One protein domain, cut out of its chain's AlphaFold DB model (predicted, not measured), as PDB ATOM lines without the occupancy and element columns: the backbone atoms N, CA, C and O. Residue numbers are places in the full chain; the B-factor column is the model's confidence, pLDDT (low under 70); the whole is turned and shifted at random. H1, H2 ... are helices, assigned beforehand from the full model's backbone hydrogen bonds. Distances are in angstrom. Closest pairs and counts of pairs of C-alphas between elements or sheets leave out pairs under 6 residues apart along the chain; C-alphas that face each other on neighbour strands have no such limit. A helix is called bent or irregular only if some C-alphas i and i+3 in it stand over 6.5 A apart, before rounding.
ATOM      1  N   PRO A 297      10.891 -42.030  36.738       59.38
ATOM      2  CA  PRO A 297      11.468 -40.953  37.548       59.38
ATOM      3  C   PRO A 297      12.995 -40.889  37.470       59.38
ATOM      4  O   PRO A 297      13.576 -39.809  37.558       59.38
ATOM      5  N   ARG A 298      13.603 -42.063  37.269       67.94
ATOM      6  CA  ARG A 298      15.024 -42.292  37.066       67.94
ATOM      7  C   ARG A 298      15.567 -41.605  35.819       67.94
ATOM      8  O   ARG A 298      16.399 -40.731  35.932       67.94
ATOM      9  N   ILE A 299      15.089 -41.883  34.611       71.75
ATOM     10  CA  ILE A 299      15.771 -41.331  33.425       71.75
ATOM     11  C   ILE A 299      15.668 -39.823  33.334       71.75
ATOM     12  O   ILE A 299      16.650 -39.176  32.998       71.75
ATOM     13  N   GLY A 300      14.518 -39.242  33.665       74.94
ATOM     14  CA  GLY A 300      14.448 -37.790  33.671       74.94
ATOM     15  C   GLY A 300      15.397 -37.192  34.719       74.94
ATOM     16  O   GLY A 300      16.002 -36.150  34.484       74.94
ATOM     17  N   LYS A 301      15.503 -37.799  35.909       80.31
ATOM     18  CA  LYS A 301      16.341 -37.272  36.996       80.31
ATOM     19  C   LYS A 301      17.824 -37.519  36.717       80.31
ATOM     20  O   LYS A 301      18.609 -36.584  36.787       80.31
ATOM     21  N   GLU A 302      18.195 -38.739  36.371       82.81
ATOM     22  CA  GLU A 302      19.546 -39.143  36.002       82.81
ATOM     23  C   GLU A 302      20.006 -38.457  34.707       82.81
ATOM     24  O   GLU A 302      21.160 -38.051  34.617       82.81
ATOM     25  N   GLY A 303      19.107 -38.242  33.745       86.56
ATOM     26  CA  GLY A 303      19.346 -37.435  32.549       86.56
ATOM     27  C   GLY A 303      19.717 -35.999  32.907       86.56
ATOM     28  O   GLY A 303      20.776 -35.537  32.496       86.56
ATOM     29  N   ASN A 304      18.929 -35.336  33.762       89.62
ATOM     30  CA  ASN A 304      19.281 -34.009  34.276       89.62
ATOM     31  C   ASN A 304      20.640 -34.010  34.994       89.62
ATOM     32  O   ASN A 304      21.428 -33.100  34.774       89.62
ATOM     33  N   LEU A 305      20.960 -35.044  35.786       88.50
ATOM     34  CA  LEU A 305      22.272 -35.158  36.439       88.50
ATOM     35  C   LEU A 305      23.424 -35.273  35.429       88.50
ATOM     36  O   LEU A 305      24.489 -34.703  35.658       88.50
ATOM     37  N   ILE A 306      23.227 -35.999  34.323       90.19
ATOM     38  CA  ILE A 306      24.208 -36.083  33.232       90.19
ATOM     39  C   ILE A 306      24.385 -34.706  32.582       90.19
ATOM     40  O   ILE A 306      25.519 -34.289  32.352       90.19
ATOM     41  N   LEU A 307      23.289 -33.991  32.315       92.56
ATOM     42  CA  LEU A 307      23.335 -32.656  31.713       92.56
ATOM     43  C   LEU A 307      24.011 -31.637  32.637       92.56
ATOM     44  O   LEU A 307      24.913 -30.933  32.193       92.56
ATOM     45  N   ASP A 308      23.666 -31.631  33.925       92.19
ATOM     46  CA  ASP A 308      24.300 -30.786  34.942       92.19
ATOM     47  C   ASP A 308      25.807 -31.061  35.031       92.19
ATOM     48  O   ASP A 308      26.616 -30.133  35.046       92.19
ATOM     49  N   ALA A 309      26.201 -32.340  35.036       89.38
ATOM     50  CA  ALA A 309      27.604 -32.749  35.060       89.38
ATOM     51  C   ALA A 309      28.373 -32.322  33.800       89.38
ATOM     52  O   ALA A 309      29.561 -32.008  33.881       89.38
ATOM     53  N   ALA A 310      27.702 -32.306  32.647       90.44
ATOM     54  CA  ALA A 310      28.262 -31.864  31.375       90.44
ATOM     55  C   ALA A 310      28.209 -30.335  31.179       90.44
ATOM     56  O   ALA A 310      28.745 -29.835  30.192       90.44
ATOM     57  N   GLY A 311      27.567 -29.589  32.088       94.06
ATOM     58  CA  GLY A 311      27.333 -28.151  31.937       94.06
ATOM     59  C   GLY A 311      26.383 -27.808  30.783       94.06
ATOM     60  O   GLY A 311      26.520 -26.749  30.171       94.06
ATOM     61  N   LEU A 312      25.455 -28.712  30.457       94.69
ATOM     62  CA  LEU A 312      24.504 -28.570  29.357       94.69
ATOM     63  C   LEU A 312      23.116 -28.135  29.867       94.69
ATOM     64  O   LEU A 312      22.675 -28.604  30.918       94.69
ATOM     65  N   PRO A 313      22.386 -27.289  29.119       96.12
ATOM     66  CA  PRO A 313      20.999 -26.944  29.433       96.12
ATOM     67  C   PRO A 313      20.063 -28.166  29.471       96.12
ATOM     68  O   PRO A 313      20.208 -29.091  28.671       96.12
ATOM     69  N   HIS A 314      19.049 -28.168  30.346       92.81
ATOM     70  CA  HIS A 314      18.078 -29.281  30.449       92.81
ATOM     71  C   HIS A 314      17.195 -29.437  29.207       92.81
ATOM     72  O   HIS A 314      16.645 -30.508  28.953       92.81
ATOM     73  N   ASP A 315      17.079 -28.380  28.414       93.81
ATOM     74  CA  ASP A 315      16.310 -28.336  27.179       93.81
ATOM     75  C   ASP A 315      17.120 -28.806  25.952       93.81
ATOM     76  O   ASP A 315      16.580 -28.815  24.843       93.81
ATOM     77  N   THR A 316      18.372 -29.257  26.152       95.31
ATOM     78  CA  THR A 316      19.256 -29.771  25.091       95.31
ATOM     79  C   THR A 316      18.574 -30.907  24.311       95.31
ATOM     80  O   THR A 316      18.197 -31.921  24.913       95.31
ATOM     81  N   PRO A 317      18.428 -30.780  22.976       96.50
ATOM     82  CA  PRO A 317      17.832 -31.819  22.149       96.50
ATOM     83  C   PRO A 317      18.649 -33.113  22.140       96.50
ATOM     84  O   PRO A 317      19.881 -33.096  22.133       96.50
ATOM     85  N   MET A 318      17.957 -34.244  22.038       96.19
ATOM     86  CA  MET A 318      18.551 -35.577  21.965       96.19
ATOM     87  C   MET A 318      19.552 -35.717  20.811       96.19
ATOM     88  O   MET A 318      20.586 -36.355  20.973       96.19
ATOM     89  N   SER A 319      19.287 -35.080  19.668       96.56
ATOM     90  CA  SER A 319      20.194 -35.072  18.515       96.56
ATOM     91  C   SER A 319      21.549 -34.433  18.831       96.56
ATOM     92  O   SER A 319      22.579 -34.975  18.442       96.56
ATOM     93  N   VAL A 320      21.559 -33.334  19.593       97.00
ATOM     94  CA  VAL A 320      22.791 -32.664  20.039       97.00
ATOM     95  C   VAL A 320      23.562 -33.561  21.009       97.00
ATOM     96  O   VAL A 320      24.779 -33.686  20.905       97.00
ATOM     97  N   LEU A 321      22.865 -34.234  21.930       96.44
ATOM     98  CA  LEU A 321      23.494 -35.177  22.861       96.44
ATOM     99  C   LEU A 321      24.112 -36.370  22.129       96.44
ATOM    100  O   LEU A 321      25.238 -36.757  22.434       96.44
ATOM    101  N   THR A 322      23.410 -36.913  21.135       96.31
ATOM    102  CA  THR A 322      23.927 -37.965  20.255       96.31
ATOM    103  C   THR A 322      25.170 -37.498  19.495       96.31
ATOM    104  O   THR A 322      26.170 -38.208  19.496       96.31
ATOM    105  N   GLU A 323      25.177 -36.290  18.924       96.31
ATOM    106  CA  GLU A 323      26.359 -35.737  18.245       96.31
ATOM    107  C   GLU A 323      27.561 -35.589  19.198       96.31
ATOM    108  O   GLU A 323      28.698 -35.927  18.852       96.31
ATOM    109  N   LEU A 324      27.327 -35.119  20.428       94.88
ATOM    110  CA  LEU A 324      28.378 -35.005  21.443       94.88
ATOM    111  C   LEU A 324      28.944 -36.374  21.845       94.88
ATOM    112  O   LEU A 324      30.159 -36.492  22.012       94.88
ATOM    113  N   LEU A 325      28.096 -37.398  21.973       94.62
ATOM    114  CA  LEU A 325      28.529 -38.776  22.230       94.62
ATOM    115  C   LEU A 325      29.362 -39.314  21.062       94.62
ATOM    116  O   LEU A 325      30.474 -39.788  21.271       94.62
ATOM    117  N   GLN A 326      28.866 -39.167  19.832       94.56
ATOM    118  CA  GLN A 326      29.509 -39.695  18.624       94.56
ATOM    119  C   GLN A 326      30.839 -39.023  18.297       94.56
ATOM    120  O   GLN A 326      31.764 -39.670  17.811       94.56
ATOM    121  N   SER A 327      30.970 -37.736  18.614       93.94
ATOM    122  CA  SER A 327      32.234 -37.001  18.491       93.94
ATOM    123  C   SER A 327      33.209 -37.246  19.653       93.94
ATOM    124  O   SER A 327      34.304 -36.686  19.653       93.94
ATOM    125  N   GLY A 328      32.828 -38.047  20.658       91.69
ATOM    126  CA  GLY A 328      33.635 -38.309  21.853       91.69
ATOM    127  C   GLY A 328      33.760 -37.110  22.800       91.69
ATOM    128  O   GLY A 328      34.617 -37.102  23.684       91.69
ATOM    129  N   ARG A 329      32.927 -36.078  22.624       92.38
ATOM    130  CA  ARG A 329      32.902 -34.868  23.464       92.38
ATOM    131  C   ARG A 329      32.085 -35.051  24.740       92.38
ATOM    132  O   ARG A 329      32.317 -34.338  25.711       92.38
ATOM    133  N   LEU A 330      31.161 -36.006  24.741       91.31
ATOM    134  CA  LEU A 330      30.455 -36.501  25.915       91.31
ATOM    135  C   LEU A 330      30.768 -37.994  26.055       91.31
ATOM    136  O   LEU A 330      30.615 -38.744  25.099       91.31
ATOM    137  N   TYR A 331      31.235 -38.434  27.220       90.62
ATOM    138  CA  TYR A 331      31.518 -39.847  27.484       90.62
ATOM    139  C   TYR A 331      31.506 -40.138  28.986       90.62
ATOM    140  O   TYR A 331      31.682 -39.240  29.813       90.62
ATOM    141  N   CYS A 332      31.318 -41.407  29.360       86.81
ATOM    142  CA  CYS A 332      31.487 -41.833  30.747       86.81
ATOM    143  C   CYS A 332      32.958 -42.121  31.045       86.81
ATOM    144  O   CYS A 332      33.561 -42.999  30.433       86.81
ATOM    145  N   VAL A 333      33.512 -41.468  32.066       86.75
ATOM    146  CA  VAL A 333      34.880 -41.735  32.555       86.75
ATOM    147  C   VAL A 333      34.994 -43.113  33.233       86.75
ATOM    148  O   VAL A 333      36.088 -43.617  33.458       86.75
ATOM    149  N   CYS A 334      33.865 -43.759  33.538       81.75
ATOM    150  CA  CYS A 334      33.818 -45.049  34.219       81.75
ATOM    151  C   CYS A 334      34.503 -46.198  33.464       81.75
ATOM    152  O   CYS A 334      34.817 -47.206  34.099       81.75
ATOM    153  N   GLY A 335      34.713 -46.065  32.149       80.56
ATOM    154  CA  GLY A 335      35.309 -47.114  31.322       80.56
ATOM    155  C   GLY A 335      34.479 -48.398  31.302       80.56
ATOM    156  O   GLY A 335      35.053 -49.483  31.261       80.56
ATOM    157  N   ASP A 336      33.148 -48.281  31.402       83.69
ATOM    158  CA  ASP A 336      32.251 -49.434  31.377       83.69
ATOM    159  C   ASP A 336      32.430 -50.193  30.050       83.69
ATOM    160  O   ASP A 336      32.174 -49.614  28.991       83.69
ATOM    161  N   PRO A 337      32.877 -51.464  30.073       86.94
ATOM    162  CA  PRO A 337      33.107 -52.229  28.853       86.94
ATOM    163  C   PRO A 337      31.814 -52.537  28.084       86.94
ATOM    164  O   PRO A 337      31.896 -52.988  26.945       86.94
ATOM    165  N   ALA A 338      30.637 -52.322  28.684       86.75
ATOM    166  CA  ALA A 338      29.353 -52.444  28.003       86.75
ATOM    167  C   ALA A 338      29.021 -51.234  27.112       86.75
ATOM    168  O   ALA A 338      28.090 -51.319  26.313       86.75
ATOM    169  N   LEU A 339      29.748 -50.112  27.227       88.19
ATOM    170  CA  LEU A 339      29.560 -48.976  26.326       88.19
ATOM    171  C   LEU A 339      30.155 -49.293  24.944       88.19
ATOM    172  O   LEU A 339      31.357 -49.557  24.849       88.19
ATOM    173  N   PRO A 340      29.356 -49.237  23.862       89.75
ATOM    174  CA  PRO A 340      29.888 -49.335  22.511       89.75
ATOM    175  C   PRO A 340      30.811 -48.146  22.193       89.75
ATOM    176  O   PRO A 340      30.812 -47.141  22.915       89.75
ATOM    177  N   PRO A 341      31.620 -48.239  21.122       91.44
ATOM    178  CA  PRO A 341      32.489 -47.138  20.731       91.44
ATOM    179  C   PRO A 341      31.662 -45.887  20.361       91.44
ATOM    180  O   PRO A 341      30.508 -46.031  19.938       91.44
ATOM    181  N   PRO A 342      32.222 -44.669  20.518       92.75
ATOM    182  CA  PRO A 342      31.511 -43.401  20.326       92.75
ATOM    183  C   PRO A 342      30.648 -43.341  19.064       92.75
ATOM    184  O   PRO A 342      29.476 -42.992  19.137       92.75
ATOM    185  N   GLU A 343      31.176 -43.775  17.922       93.06
ATOM    186  CA  GLU A 343      30.499 -43.744  16.624       93.06
ATOM    187  C   GLU A 343      29.227 -44.612  16.533       93.06
ATOM    188  O   GLU A 343      28.440 -44.454  15.603       93.06
ATOM    189  N   GLN A 344      29.014 -45.524  17.486       93.00
ATOM    190  CA  GLN A 344      27.831 -46.390  17.578       93.00
ATOM    191  C   GLN A 344      26.880 -45.988  18.714       93.00
ATOM    192  O   GLN A 344      25.790 -46.564  18.837       93.00
ATOM    193  N   LEU A 345      27.283 -45.028  19.551       93.12
ATOM    194  CA  LEU A 345      26.460 -44.513  20.632       93.12
ATOM    195  C   LEU A 345      25.431 -43.516  20.102       93.12
ATOM    196  O   LEU A 345      25.705 -42.655  19.269       93.12
ATOM    197  N   ASP A 346      24.237 -43.619  20.659       95.44
ATOM    198  CA  ASP A 346      23.222 -42.581  20.638       95.44
ATOM    199  C   ASP A 346      22.797 -42.303  22.082       95.44
ATOM    200  O   ASP A 346      23.161 -43.028  23.019       95.44
ATOM    201  N   TRP A 347      22.075 -41.205  22.280       95.25
ATOM    202  CA  TRP A 347      21.634 -40.821  23.613       95.25
ATOM    203  C   TRP A 347      20.804 -41.909  24.324       95.25
ATOM    204  O   TRP A 347      21.131 -42.222  25.473       95.25
ATOM    205  N   PRO A 348      19.789 -42.540  23.696       93.88
ATOM    206  CA  PRO A 348      19.029 -43.600  24.355       93.88
ATOM    207  C   PRO A 348      19.883 -44.805  24.797       93.88
ATOM    208  O   PRO A 348      19.758 -45.243  25.948       93.88
ATOM    209  N   LYS A 349      20.823 -45.284  23.965       92.00
ATOM    210  CA  LYS A 349      21.780 -46.347  24.336       92.00
ATOM    211  C   LYS A 349      22.695 -45.927  25.479       92.00
ATOM    212  O   LYS A 349      22.943 -46.711  26.394       92.00
ATOM    213  N   PHE A 350      23.183 -44.690  25.457       93.00
ATOM    214  CA  PHE A 350      24.023 -44.170  26.533       93.00
ATOM    215  C   PHE A 350      23.269 -44.159  27.870       93.00
ATOM    216  O   PHE A 350      23.762 -44.682  28.871       93.00
ATOM    217  N   VAL A 351      22.036 -43.648  27.882       90.56
ATOM    218  CA  VAL A 351      21.164 -43.653  29.067       90.56
ATOM    219  C   VAL A 351      20.895 -45.081  29.558       90.56
ATOM    220  O   VAL A 351      20.937 -45.317  30.767       90.56
ATOM    221  N   CYS A 352      20.687 -46.039  28.646       88.75
ATOM    222  CA  CYS A 352      20.475 -47.452  28.972       88.75
ATOM    223  C   CYS A 352      21.615 -48.048  29.808       88.75
ATOM    224  O   CYS A 352      21.358 -48.760  30.778       88.75
ATOM    225  N   VAL A 353      22.868 -47.746  29.458       88.75
ATOM    226  CA  VAL A 353      24.043 -48.275  30.169       88.75
ATOM    227  C   VAL A 353      24.297 -47.514  31.473       88.75
ATOM    228  O   VAL A 353      24.624 -48.106  32.503       88.75
ATOM    229  N   ILE A 354      24.116 -46.192  31.464       87.06
ATOM    230  CA  ILE A 354      24.503 -45.335  32.590       87.06
ATOM    231  C   ILE A 354      23.496 -45.373  33.739       87.06
ATOM    232  O   ILE A 354      23.905 -45.457  34.899       87.06
ATOM    233  N   VAL A 355      22.189 -45.336  33.464       84.69
ATOM    234  CA  VAL A 355      21.162 -45.217  34.517       84.69
ATOM    235  C   VAL A 355      21.183 -46.384  35.515       84.69
ATOM    236  O   VAL A 355      21.180 -46.117  36.723       84.69
ATOM    237  N   PRO A 356      21.275 -47.663  35.096       82.12
ATOM    238  CA  PRO A 356      21.414 -48.777  36.033       82.12
ATOM    239  C   PRO A 356      22.671 -48.657  36.906       82.12
ATOM    240  O   PRO A 356      22.614 -48.880  38.117       82.12
ATOM    241  N   THR A 357      23.795 -48.242  36.317       78.00
ATOM    242  CA  THR A 357      25.082 -48.092  37.012       78.00
ATOM    243  C   THR A 357      25.060 -46.951  38.030       78.00
ATOM    244  O   THR A 357      25.573 -47.100  39.142       78.00
ATOM    245  N   VAL A 358      24.420 -45.828  37.695       71.94
ATOM    246  CA  VAL A 358      24.236 -44.672  38.587       71.94
ATOM    247  C   VAL A 358      23.337 -45.026  39.770       71.94
ATOM    248  O   VAL A 358      23.684 -44.725  40.915       71.94
ATOM    249  N   ALA A 359      22.233 -45.737  39.524       69.88
ATOM    250  CA  ALA A 359      21.317 -46.175  40.573       69.88
ATOM    251  C   ALA A 359      22.006 -47.079  41.613       69.88
ATOM    252  O   ALA A 359      21.707 -46.995  42.804       69.88
ATOM    253  N   LEU A 360      22.970 -47.901  41.183       70.19
ATOM    254  CA  LEU A 360      23.759 -48.766  42.066       70.19
ATOM    255  C   LEU A 360      24.860 -48.019  42.840       70.19
ATOM    256  O   LEU A 360      25.351 -48.531  43.845       70.19
ATOM    257  N   ARG A 361      25.265 -46.821  42.398       67.50
ATOM    258  CA  ARG A 361      26.449 -46.097  42.900       67.50
ATOM    259  C   ARG A 361      26.139 -44.708  43.457       67.50
ATOM    260  O   ARG A 361      27.025 -43.858  43.499       67.50
ATOM    261  N   HIS A 362      24.922 -44.476  43.949       54.25
ATOM    262  CA  HIS A 362      24.486 -43.190  44.517       54.25
ATOM    263  C   HIS A 362      25.352 -42.663  45.695       54.25
ATOM    264  O   HIS A 362      25.162 -41.528  46.123       54.25
ATOM    265  N   SER A 363      26.326 -43.439  46.192       49.41
ATOM    266  CA  SER A 363      27.358 -43.001  47.145       49.41
ATOM    267  C   SER A 363      28.665 -42.476  46.515       49.41
ATOM    268  O   SER A 363      29.452 -41.862  47.228       49.41
TER     269      SER A 363
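Overview. This is residues 297 to 363 of the 379 residues of an uncharacterized protein of Trametes pubescens (UniProt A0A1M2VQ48). Two helices, H1 and H2, are set crosswise to a third, H3, with H2 at the end where H3 begins and the first part of H1 crossing H3 farther along, so that H3 joins two helices that stay apart from each other. A long loop, residues 327 to 346, swings out from the end of H2 and folds back to the start of H3. The printed part has 67 residues, with three named helices in the order H1, H2, H3 and no named strand; the class is all helix, and the named helices hold 37 of the 67 residues. The whole is compact, with a radius of gyration of the C-alphas of 11.2 A, and its outline is rounded, spanning 29 by 29 by 17 A along its three main axes.

Along the chain. Start at the first printed residue, Pro 297, whose C-alpha stands at (11.468, -40.953, 37.548). From there H1 runs through residues 297 to 310, and its last C-alpha, that of Ala 310, is at (28.262, -31.864, 31.375), 20.1 A from the first. Watch the x column as you go: H1 runs mostly along x. After a short link of 7 residues you come to C-alpha 318 at (18.551, -35.577, 21.965), where H2 begins; it takes in residues 318 to 326, Met 318 to Gln 326, and it too runs mostly along x. Then 20 residues, 327 to 346, go by with no named element. Find C-alpha 347 at (21.634, -40.821, 23.613): here H3 begins, and it runs through residues 347 to 360 to C-alpha 360 at (23.759, -48.766, 42.066), 20.2 A away. This time look at the z column, for H3 runs mostly along z. H3 is neither bent nor irregular, but only just: C-alphas 353 and 356 are 6.4 A apart. H1 and H3, with 14 residues each, are the longest helices.

Arrangement. Begin with H1, which touches H3 with residues 298 to 303 alone. Look there for the closest C-alphas of the two, those of Glu 302 and Val 355, 6.5 A apart; 6 pairs of C-alphas lie within 8 A. The lines of H1 and H3 stand about perpendicular, at 78 degrees, and their centres are 10.0 A apart. Go on to H2, which is apart from H1, although the two follow each other in the chain. H2 touches H3, and H3 touches H2 with residue 347 alone. The closest C-alphas are those of Thr 322 and Trp 347, 5.0 A apart, and 5 pairs lie within 8 A. The lines of H2 and H3 stand about perpendicular, at 81 degrees, with 15.2 A from centre to centre. In the backbones of H1 and H2 every pair of O of residue i and N of residue i+4 is within hydrogen-bond range; in H3 this holds for 8 of 10 pairs.

Size, cuts and confidence. The two C-alphas farthest apart are those of Glu 343, in the long link, and Ser 363, the last printed residue, at 30.7 A. From the first printed C-alpha, that of Pro 297, to that of Ser 363 it is 18.7 A. The printed part has no cut. The link from H1 to H2 is short but not tight, and the link from H2 to H3 is long; the C-alphas of this long link lie 7 to 15 A from the mean of the C-alphas. Read the B-factor column for the model's confidence: the mean pLDDT of the printed part is 87.0, and H2 has a mean of 96. Six residues are under 70, namely residues 297 to 298, residue 359 and residues 361 to 363.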